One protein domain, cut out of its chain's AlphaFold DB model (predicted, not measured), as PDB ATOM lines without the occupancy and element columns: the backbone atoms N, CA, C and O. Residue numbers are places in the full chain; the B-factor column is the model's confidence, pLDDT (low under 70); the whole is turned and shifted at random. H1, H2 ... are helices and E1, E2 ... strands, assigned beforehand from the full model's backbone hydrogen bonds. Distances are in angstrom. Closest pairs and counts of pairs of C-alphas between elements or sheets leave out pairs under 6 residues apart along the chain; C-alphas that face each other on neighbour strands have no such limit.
ATOM      1  N   THR A 217      14.547  -9.023 140.874       85.00
ATOM      2  CA  THR A 217      14.108 -10.023 141.867       85.00
ATOM      3  C   THR A 217      14.903 -11.324 141.788       85.00
ATOM      4  O   THR A 217      14.935 -12.085 142.758       85.00
ATOM      5  N   VAL A 218      15.531 -11.570 140.638       87.31
ATOM      6  CA  VAL A 218      16.419 -12.698 140.367       87.31
ATOM      7  C   VAL A 218      17.620 -12.169 139.591       87.31
ATOM      8  O   VAL A 218      17.447 -11.458 138.602       87.31
ATOM      9  N   SER A 219      18.821 -12.540 140.020       87.62
ATOM     10  CA  SER A 219      20.074 -12.244 139.329       87.62
ATOM     11  C   SER A 219      20.806 -13.549 139.047       87.62
ATOM     12  O   SER A 219      21.043 -14.335 139.962       87.62
ATOM     13  N   ILE A 220      21.159 -13.779 137.785       90.38
ATOM     14  CA  ILE A 220      21.971 -14.919 137.356       90.38
ATOM     15  C   ILE A 220      23.350 -14.364 137.026       90.38
ATOM     16  O   ILE A 220      23.498 -13.563 136.107       90.38
ATOM     17  N   VAL A 221      24.343 -14.741 137.822       89.88
ATOM     18  CA  VAL A 221      25.692 -14.188 137.763       89.88
ATOM     19  C   VAL A 221      26.647 -15.263 137.270       89.88
ATOM     20  O   VAL A 221      26.858 -16.275 137.937       89.88
ATOM     21  N   HIS A 222      27.220 -15.032 136.095       91.88
ATOM     22  CA  HIS A 222      28.295 -15.850 135.540       91.88
ATOM     23  C   HIS A 222      29.667 -15.370 136.030       91.88
ATOM     24  O   HIS A 222      29.779 -14.386 136.764       91.88
ATOM     25  N   ARG A 223      30.719 -16.075 135.609       92.50
ATOM     26  CA  ARG A 223      32.108 -15.739 135.922       92.50
ATOM     27  C   ARG A 223      32.451 -14.298 135.533       92.50
ATOM     28  O   ARG A 223      32.303 -13.913 134.375       92.50
ATOM     29  N   PHE A 224      33.023 -13.551 136.473       92.06
ATOM     30  CA  PHE A 224      33.731 -12.301 136.209       92.06
ATOM     31  C   PHE A 224      34.857 -12.090 137.228       92.06
ATOM     32  O   PHE A 224      34.873 -12.716 138.283       92.06
ATOM     33  N   THR A 225      35.802 -11.203 136.911       92.00
ATOM     34  CA  THR A 225      36.987 -10.925 137.749       92.00
ATOM     35  C   THR A 225      37.088  -9.472 138.207       92.00
ATOM     36  O   THR A 225      38.024  -9.117 138.913       92.00
ATOM     37  N   SER A 226      36.144  -8.613 137.812       91.69
ATOM     38  CA  SER A 226      36.118  -7.190 138.166       91.69
ATOM     39  C   SER A 226      35.617  -6.968 139.603       91.69
ATOM     40  O   SER A 226      34.431  -7.195 139.871       91.69
ATOM     41  N   PRO A 227      36.447  -6.438 140.523       88.19
ATOM     42  CA  PRO A 227      36.000  -6.089 141.875       88.19
ATOM     43  C   PRO A 227      34.939  -4.980 141.869       88.19
ATOM     44  O   PRO A 227      34.038  -4.958 142.708       88.19
ATOM     45  N   THR A 228      34.995  -4.075 140.888       88.00
ATOM     46  CA  THR A 228      33.996  -3.014 140.698       88.00
ATOM     47  C   THR A 228      32.618  -3.596 140.393       88.00
ATOM     48  O   THR A 228      31.622  -3.153 140.964       88.00
ATOM     49  N   TRP A 229      32.549  -4.626 139.544       88.81
ATOM     50  CA  TRP A 229      31.297  -5.323 139.239       88.81
ATOM     51  C   TRP A 229      30.755  -6.065 140.455       88.81
ATOM     52  O   TRP A 229      29.556  -6.000 140.725       88.81
ATOM     53  N   PHE A 230      31.640  -6.700 141.230       87.69
ATOM     54  CA  PHE A 230      31.251  -7.340 142.483       87.69
ATOM     55  C   PHE A 230      30.652  -6.328 143.458       87.69
ATOM     56  O   PHE A 230      29.572  -6.559 143.990       87.69
ATOM     57  N   SER A 231      31.298  -5.172 143.636       84.19
ATOM     58  CA  SER A 231      30.811  -4.099 144.508       84.19
ATOM     59  C   SER A 231      29.434  -3.576 144.086       84.19
ATOM     60  O   SER A 231      28.563  -3.397 144.941       84.19
ATOM     61  N   ALA A 232      29.215  -3.382 142.779       81.12
ATOM     62  CA  ALA A 232      27.927  -2.957 142.235       81.12
ATOM     63  C   ALA A 232      26.830  -3.981 142.554       81.12
ATOM     64  O   ALA A 232      25.851  -3.650 143.216       81.12
ATOM     65  N   ILE A 233      27.033  -5.248 142.187       80.25
ATOM     66  CA  ILE A 233      26.058  -6.323 142.414       80.25
ATOM     67  C   ILE A 233      25.822  -6.536 143.921       80.25
ATOM     68  O   ILE A 233      24.679  -6.660 144.362       80.25
ATOM     69  N   ARG A 234      26.882  -6.516 144.738       76.81
ATOM     70  CA  ARG A 234      26.816  -6.737 146.189       76.81
ATOM     71  C   ARG A 234      25.898  -5.745 146.887       76.81
ATOM     72  O   ARG A 234      25.146  -6.165 147.761       76.81
ATOM     73  N   LYS A 235      25.947  -4.453 146.547       71.50
ATOM     74  CA  LYS A 235      25.069  -3.448 147.177       71.50
ATOM     75  C   LYS A 235      23.592  -3.822 147.019       71.50
ATOM     76  O   LYS A 235      22.844  -3.760 147.992       71.50
ATOM     77  N   HIS A 236      23.208  -4.295 145.835       68.94
ATOM     78  CA  HIS A 236      21.834  -4.705 145.545       68.94
ATOM     79  C   HIS A 236      21.474  -6.049 146.196       68.94
ATOM     80  O   HIS A 236      20.399  -6.196 146.777       68.94
ATOM     81  N   LEU A 237      22.394  -7.019 146.187       64.88
ATOM     82  CA  LEU A 237      22.179  -8.323 146.824       64.88
ATOM     83  C   LEU A 237      22.119  -8.232 148.359       64.88
ATOM     84  O   LEU A 237      21.275  -8.875 148.985       64.88
ATOM     85  N   GLY A 238      22.984  -7.424 148.973       57.66
ATOM     86  CA  GLY A 238      23.074  -7.246 150.426       57.66
ATOM     87  C   GLY A 238      21.842  -6.557 151.012       57.66
ATOM     88  O   GLY A 238      21.308  -7.016 152.024       57.66
ATOM     89  N   ALA A 239      21.319  -5.530 150.330       50.22
ATOM     90  CA  ALA A 239      20.083  -4.852 150.724       50.22
ATOM     91  C   ALA A 239      18.859  -5.789 150.691       50.22
ATOM     92  O   ALA A 239      17.992  -5.711 151.559       50.22
ATOM     93  N   ALA A 240      18.808  -6.715 149.729       44.28
ATOM     94  CA  ALA A 240      17.705  -7.663 149.592       44.28
ATOM     95  C   ALA A 240      17.796  -8.876 150.544       44.28
ATOM     96  O   ALA A 240      16.786  -9.531 150.803       44.28
ATOM     97  N   SER A 241      18.988  -9.171 151.072       47.31
ATOM     98  CA  SER A 241      19.243 -10.340 151.928       47.31
ATOM     99  C   SER A 241      19.139 -10.043 153.428       47.31
ATOM    100  O   SER A 241      19.097 -10.977 154.225       47.31
ATOM    101  N   GLY A 242      19.135  -8.764 153.838       48.75
ATOM    102  CA  GLY A 242      19.242  -8.371 155.255       48.75
ATOM    103  C   GLY A 242      20.530  -8.868 155.927       48.75
ATOM    104  O   GLY A 242      20.619  -8.909 157.153       48.75
ATOM    105  N   LEU A 243      21.505  -9.298 155.125       49.47
ATOM    106  CA  LEU A 243      22.694  -9.995 155.570       49.47
ATOM    107  C   LEU A 243      23.816  -8.965 155.686       49.47
ATOM    108  O   LEU A 243      24.381  -8.531 154.683       49.47
ATOM    109  N   ASN A 244      24.149  -8.585 156.918       51.19
ATOM    110  CA  ASN A 244      25.447  -7.988 157.227       51.19
ATOM    111  C   ASN A 244      26.509  -9.091 157.097       51.19
ATOM    112  O   ASN A 244      27.058  -9.543 158.097       51.19
ATOM    113  N   SER A 245      26.730  -9.588 155.878       62.03
ATOM    114  CA  SER A 245      27.757 -10.592 155.604       62.03
ATOM    115  C   SER A 245      29.121 -10.004 155.935       62.03
ATOM    116  O   SER A 245      29.417  -8.871 155.534       62.03
ATOM    117  N   THR A 246      29.931 -10.749 156.680       70.38
ATOM    118  CA  THR A 246      31.269 -10.294 157.083       70.38
ATOM    119  C   THR A 246      32.147 -10.057 155.852       70.38
ATOM    120  O   THR A 246      31.866 -10.574 154.773       70.38
ATOM    121  N   VAL A 247      33.218  -9.265 155.982       74.94
ATOM    122  CA  VAL A 247      34.158  -9.026 154.866       74.94
ATOM    123  C   VAL A 247      34.690 -10.359 154.314       74.94
ATOM    124  O   VAL A 247      34.689 -10.555 153.105       74.94
ATOM    125  N   SER A 248      34.986 -11.319 155.198       76.69
ATOM    126  CA  SER A 248      35.450 -12.664 154.834       76.69
ATOM    127  C   SER A 248      34.457 -13.433 153.953       76.69
ATOM    128  O   SER A 248      34.849 -14.008 152.946       76.69
ATOM    129  N   GLU A 249      33.162 -13.421 154.285       77.88
ATOM    130  CA  GLU A 249      32.131 -14.113 153.490       77.88
ATOM    131  C   GLU A 249      31.958 -13.492 152.097       77.88
ATOM    132  O   GLU A 249      31.603 -14.171 151.131       77.88
ATOM    133  N   GLN A 250      32.185 -12.183 151.984       78.31
ATOM    134  CA  GLN A 250      32.109 -11.478 150.708       78.31
ATOM    135  C   GLN A 250      33.303 -11.818 149.817       78.31
ATOM    136  O   GLN A 250      33.112 -12.029 148.620       78.31
ATOM    137  N   ASP A 251      34.496 -11.912 150.400       82.75
ATOM    138  CA  ASP A 251      35.704 -12.324 149.688       82.75
ATOM    139  C   ASP A 251      35.574 -13.776 149.203       82.75
ATOM    140  O   ASP A 251      35.820 -14.056 148.032       82.75
ATOM    141  N   GLU A 252      35.057 -14.684 150.038       85.75
ATOM    142  CA  GLU A 252      34.762 -16.068 149.636       85.75
ATOM    143  C   GLU A 252      33.735 -16.153 148.497       85.75
ATOM    144  O   GLU A 252      33.887 -16.947 147.562       85.75
ATOM    145  N   LEU A 253      32.679 -15.330 148.541       85.81
ATOM    146  CA  LEU A 253      31.687 -15.272 147.468       85.81
ATOM    147  C   LEU A 253      32.308 -14.770 146.160       85.81
ATOM    148  O   LEU A 253      32.005 -15.313 145.094       85.81
ATOM    149  N   PHE A 254      33.151 -13.742 146.230       88.94
ATOM    150  CA  PHE A 254      33.829 -13.202 145.058       88.94
ATOM    151  C   PHE A 254      34.798 -14.222 144.454       88.94
ATOM    152  O   PHE A 254      34.725 -14.489 143.254       88.94
ATOM    153  N   GLU A 255      35.609 -14.881 145.284       90.00
ATOM    154  CA  GLU A 255      36.487 -15.975 144.862       90.00
ATOM    155  C   GLU A 255      35.695 -17.097 144.185       90.00
ATOM    156  O   GLU A 255      36.067 -17.577 143.111       90.00
ATOM    157  N   ARG A 256      34.536 -17.472 144.737       89.50
ATOM    158  CA  ARG A 256      33.666 -18.476 144.117       89.50
ATOM    159  C   ARG A 256      33.166 -18.043 142.735       89.50
ATOM    160  O   ARG A 256      33.129 -18.876 141.835       89.50
ATOM    161  N   ILE A 257      32.800 -16.773 142.551       89.75
ATOM    162  CA  ILE A 257      32.395 -16.230 141.241       89.75
ATOM    163  C   ILE A 257      33.558 -16.291 140.242       89.75
ATOM    164  O   ILE A 257      33.353 -16.666 139.085       89.75
ATOM    165  N   MET A 258      34.778 -15.961 140.673       92.25
ATOM    166  CA  MET A 258      35.972 -15.978 139.820       92.25
ATOM    167  C   MET A 258      36.322 -17.380 139.303       92.25
ATOM    168  O   MET A 258      36.852 -17.503 138.191       92.25
ATOM    169  N   HIS A 259      35.997 -18.412 140.085       94.12
ATOM    170  CA  HIS A 259      36.280 -19.818 139.794       94.12
ATOM    171  C   HIS A 259      35.149 -20.564 139.063       94.12
ATOM    172  O   HIS A 259      35.325 -21.741 138.751       94.12
ATOM    173  N   LEU A 260      34.021 -19.910 138.756       92.88
ATOM    174  CA  LEU A 260      32.942 -20.524 137.970       92.88
ATOM    175  C   LEU A 260      33.449 -21.006 136.600       92.88
ATOM    176  O   LEU A 260      34.120 -20.274 135.867       92.88
ATOM    177  N   GLY A 261      33.085 -22.233 136.236       91.88
ATOM    178  CA  GLY A 261      33.322 -22.818 134.923       91.88
ATOM    179  C   GLY A 261      32.452 -22.210 133.817       91.88
ATOM    180  O   GLY A 261      31.508 -21.454 134.053       91.88
ATOM    181  N   VAL A 262      32.757 -22.559 132.564       89.50
ATOM    182  CA  VAL A 262      31.929 -22.157 131.416       89.50
ATOM    183  C   VAL A 262      30.552 -22.809 131.537       89.50
ATOM    184  O   VAL A 262      30.447 -24.026 131.661       89.50
ATOM    185  N   GLY A 263      29.498 -21.992 131.495       87.25
ATOM    186  CA  GLY A 263      28.116 -22.442 131.687       87.25
ATOM    187  C   GLY A 263      27.674 -22.520 133.151       87.25
ATOM    188  O   GLY A 263      26.485 -22.691 133.410       87.25
ATOM    189  N   GLU A 264      28.581 -22.330 134.112       91.81
ATOM    190  CA  GLU A 264      28.222 -22.231 135.525       91.81
ATOM    191  C   GLU A 264      27.757 -20.811 135.885       91.81
ATOM    192  O   GLU A 264      28.152 -19.814 135.268       91.81
ATOM    193  N   SER A 265      26.882 -20.715 136.887       91.88
ATOM    194  CA  SER A 265      26.391 -19.441 137.420       91.88
ATOM    195  C   SER A 265      25.983 -19.559 138.886       91.88
ATOM    196  O   SER A 265      25.653 -20.641 139.376       91.88
ATOM    197  N   LEU A 266      25.968 -18.423 139.579       88.25
ATOM    198  CA  LEU A 266      25.287 -18.261 140.857       88.25
ATOM    199  C   LEU A 266      23.954 -17.551 140.632       88.25
ATOM    200  O   LEU A 266      23.897 -16.507 139.984       88.25
ATOM    201  N   VAL A 267      22.883 -18.111 141.189       87.25
ATOM    202  CA  VAL A 267      21.541 -17.529 141.117       87.25
ATOM    203  C   VAL A 267      21.191 -16.915 142.463       87.25
ATOM    204  O   VAL A 267      21.109 -17.611 143.475       87.25
ATOM    205  N   PHE A 268      20.945 -15.611 142.466       82.94
ATOM    206  CA  PHE A 268      20.500 -14.864 143.631       82.94
ATOM    207  C   PHE A 268      19.017 -14.539 143.483       82.94
ATOM    208  O   PHE A 268      18.619 -13.855 142.545       82.94
ATOM    209  N   ALA A 269      18.191 -15.033 144.405       83.69
ATOM    210  CA  ALA A 269      16.745 -14.823 144.399       83.69
ATOM    211  C   ALA A 269      16.239 -14.588 145.839       83.69
ATOM    212  O   ALA A 269      15.649 -15.481 146.448       83.69
ATOM    213  N   PRO A 270      16.473 -13.397 146.417       71.56
ATOM    214  CA  PRO A 270      16.255 -13.120 147.845       71.56
ATOM    215  C   PRO A 270      14.793 -13.282 148.295       71.56
ATOM    216  O   PRO A 270      14.507 -13.546 149.460       71.56
ATOM    217  N   SER A 271      13.845 -13.149 147.363       73.12
ATOM    218  CA  SER A 271      12.410 -13.324 147.627       73.12
ATOM    219  C   SER A 271      11.876 -14.716 147.269       73.12
ATOM    220  O   SER A 271      10.670 -14.940 147.377       73.12
ATOM    221  N   ALA A 272      12.727 -15.647 146.824       72.44
ATOM    222  CA  ALA A 272      12.291 -16.987 146.454       72.44
ATOM    223  C   ALA A 272      11.916 -17.828 147.682       72.44
ATOM    224  O   ALA A 272      12.548 -17.762 148.742       72.44
ATOM    225  N   PHE A 273      10.890 -18.658 147.501       68.50
ATOM    226  CA  PHE A 273      10.531 -19.730 148.419       68.50
ATOM    227  C   PHE A 273      11.019 -21.050 147.832       68.50
ATOM    228  O   PHE A 273      10.827 -21.306 146.643       68.50
ATOM    229  N   LEU A 274      11.635 -21.885 148.662       65.19
ATOM    230  CA  LEU A 274      12.067 -23.221 148.277       65.19
ATOM    231  C   LEU A 274      11.074 -24.228 148.855       65.19
ATOM    232  O   LEU A 274      10.818 -24.248 150.060       65.19
ATOM    233  N   CYS A 275      10.505 -25.065 147.991       58.72
ATOM    234  CA  CYS A 275       9.781 -26.247 148.435       58.72
ATOM    235  C   CYS A 275      10.813 -27.353 148.659       58.72
ATOM    236  O   CYS A 275      11.410 -27.855 147.708       58.72
ATOM    237  N   LEU A 276      11.075 -27.678 149.921       57.12
ATOM    238  CA  LEU A 276      12.015 -28.727 150.291       57.12
ATOM    239  C   LEU A 276      11.181 -29.969 150.645       57.12
ATOM    240  O   LEU A 276      10.606 -30.026 151.729       57.12
ATOM    241  N   SER A 277      11.141 -30.945 149.726       53.56
ATOM    242  CA  SER A 277      10.465 -32.269 149.768       53.56
ATOM    243  C   SER A 277       9.044 -32.389 149.187       53.56
ATOM    244  O   SER A 277       8.252 -31.446 149.205       53.56
ATOM    245  N   ASP A 278       8.711 -33.614 148.752       54.00
ATOM    246  CA  ASP A 278       7.399 -34.056 148.233       54.00
ATOM    247  C   ASP A 278       6.233 -33.875 149.227       54.00
ATOM    248  O   ASP A 278       5.068 -34.022 148.866       54.00
ATOM    249  N   ALA A 279       6.528 -33.532 150.487       55.78
ATOM    250  CA  ALA A 279       5.539 -33.271 151.532       55.78
ATOM    251  C   ALA A 279       5.005 -31.821 151.544       55.78
ATOM    252  O   ALA A 279       4.182 -31.485 152.396       55.78
ATOM    253  N   GLY A 280       5.441 -30.956 150.616       51.41
ATOM    254  CA  GLY A 280       4.838 -29.633 150.397       51.41
ATOM    255  C   GLY A 280       5.216 -28.552 151.417       51.41
ATOM    256  O   GLY A 280       4.554 -27.515 151.482       51.41
ATOM    257  N   THR A 281       6.267 -28.753 152.215       49.12
ATOM    258  CA  THR A 281       6.726 -27.737 153.171       49.12
ATOM    259  C   THR A 281       7.446 -26.607 152.434       49.12
ATOM    260  O   THR A 281       8.588 -26.746 151.988       49.12
ATOM    261  N   VAL A 282       6.770 -25.464 152.311       49.06
ATOM    262  CA  VAL A 282       7.326 -24.241 151.721       49.06
ATOM    263  C   VAL A 282       8.159 -23.518 152.778       49.06
ATOM    264  O   VAL A 282       7.616 -22.972 153.737       49.06
ATOM    265  N   ALA A 283       9.478 -23.485 152.601       53.91
ATOM    266  CA  ALA A 283      10.370 -22.694 153.439       53.91
ATOM    267  C   ALA A 283      10.780 -21.420 152.692       53.91
ATOM    268  O   ALA A 283      11.219 -21.456 151.539       53.91
ATOM    269  N   ARG A 284      10.659 -20.263 153.352       45.31
ATOM    270  CA  ARG A 284      11.322 -19.047 152.867       45.31
ATOM    271  C   ARG A 284      12.819 -19.242 153.058       45.31
ATOM    272  O   ARG A 284      13.234 -19.645 154.143       45.31
ATOM    273  N   THR A 285      13.610 -18.960 152.029       43.84
ATOM    274  CA  THR A 285      15.069 -19.097 152.071       43.84
ATOM    275  C   THR A 285      15.627 -18.201 153.183       43.84
ATOM    276  O   THR A 285      15.742 -16.992 153.018       43.84
ATOM    277  N   ARG A 286      15.894 -18.775 154.359       38.53
ATOM    278  CA  ARG A 286      16.700 -18.163 155.415       38.53
ATOM    279  C   ARG A 286      17.968 -18.987 155.503       38.53
ATOM    280  O   ARG A 286      17.932 -20.136 155.936       38.53
ATOM    281  N   THR A 287      19.072 -18.417 155.047       36.88
ATOM    282  CA  THR A 287      20.393 -19.012 155.219       36.88
ATOM    283  C   THR A 287      20.745 -18.895 156.701       36.88
ATOM    284  O   THR A 287      21.087 -17.817 157.173       36.88
ATOM    285  N   TYR A 288      20.592 -19.975 157.464       31.34
ATOM    286  CA  TYR A 288      21.129 -20.048 158.822       31.34
ATOM    287  C   TYR A 288      22.558 -20.587 158.734       31.34
ATOM    288  O   TYR A 288      22.768 -21.713 158.286       31.34
TER     289      TYR A 288
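AT A GLANCE: This is residues 217 to 288 of the 318 residues of an uncharacterized protein of Elsinoe australis (UniProt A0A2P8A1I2). Two helices, H1 and H2, set steeply to each other, and a small two-stranded ladder, E1 with E2, make a loosely joined body, while a separate hairpin, E3 and E4, lies at one end of the long axis, away from these parts. The turn of that hairpin, residues 276 to 281, sticks out. The printed part has 72 residues with two named helices and four named strands in the order E1, H1, H2, E2, E3, E4; each pair of strands is an antiparallel sheet of two, and the class is mixed, helices and strands. The whole is only just loose, close to compact, with a radius of gyration of the C-alphas of 13.7 A and spans of 42 by 29 by 21 A.

HOW THE PARTS SIT: Begin at E1, residues 219 to 221, and look for its antiparallel neighbour E2, residues 266 to 268, at 162 degrees between their directions; N 219 and O 268 are 2.9 A apart and N 221 and O 266 2.8 A, both within hydrogen-bond range. Next along the printed part comes H1, residues 227 to 241, and its closest C-alpha to E2 is that of Leu 237, 7.5 A from that of Phe 268. H2, residues 247 to 258, is close to H1 but not clearly touching: their closest C-alphas, of Phe 230 and Phe 254, are 6.9 A apart. The two helices run opposite ways at a steep tilt of 62 degrees. The closest C-alphas of H2 and E2 are those of Ile 257 and Leu 266, 7.4 A apart. Go on to the hairpin of E3, residues 273 to 275, and E4, residues 282 to 284, antiparallel at 147 degrees, where N 274 and O 283 are 2.9 A apart, within hydrogen-bond range. E3 and E4 are each apart from E1, H1, H2 and E2. In H2 every O i to N i+4 pair is within hydrogen-bond range, in H1 10 of 11.

IN THESE COORDINATES: Find C-alpha 219 at (20.074, -12.244, 139.329), where E1 begins; it runs 6.1 A. From C-alpha 227 at (36.000, -6.089, 141.875), H1 runs 20.0 A to Ser 241, and H2 then runs 16.7 A from Val 247 to Met 258. E2 measures 6.5 A, E3 6.6 A and E4 6.7 A, the last ending at C-alpha 284 at (11.322, -19.047, 152.867).

THE WHOLE: The two C-alphas farthest apart, of Thr 228 and Ala 279, are 42.9 A apart. The printed part has no cut, and no link is long. Mean pLDDT of the printed part is 73.4; look for values under 70 at residues 236 to 245 and 273 to 288.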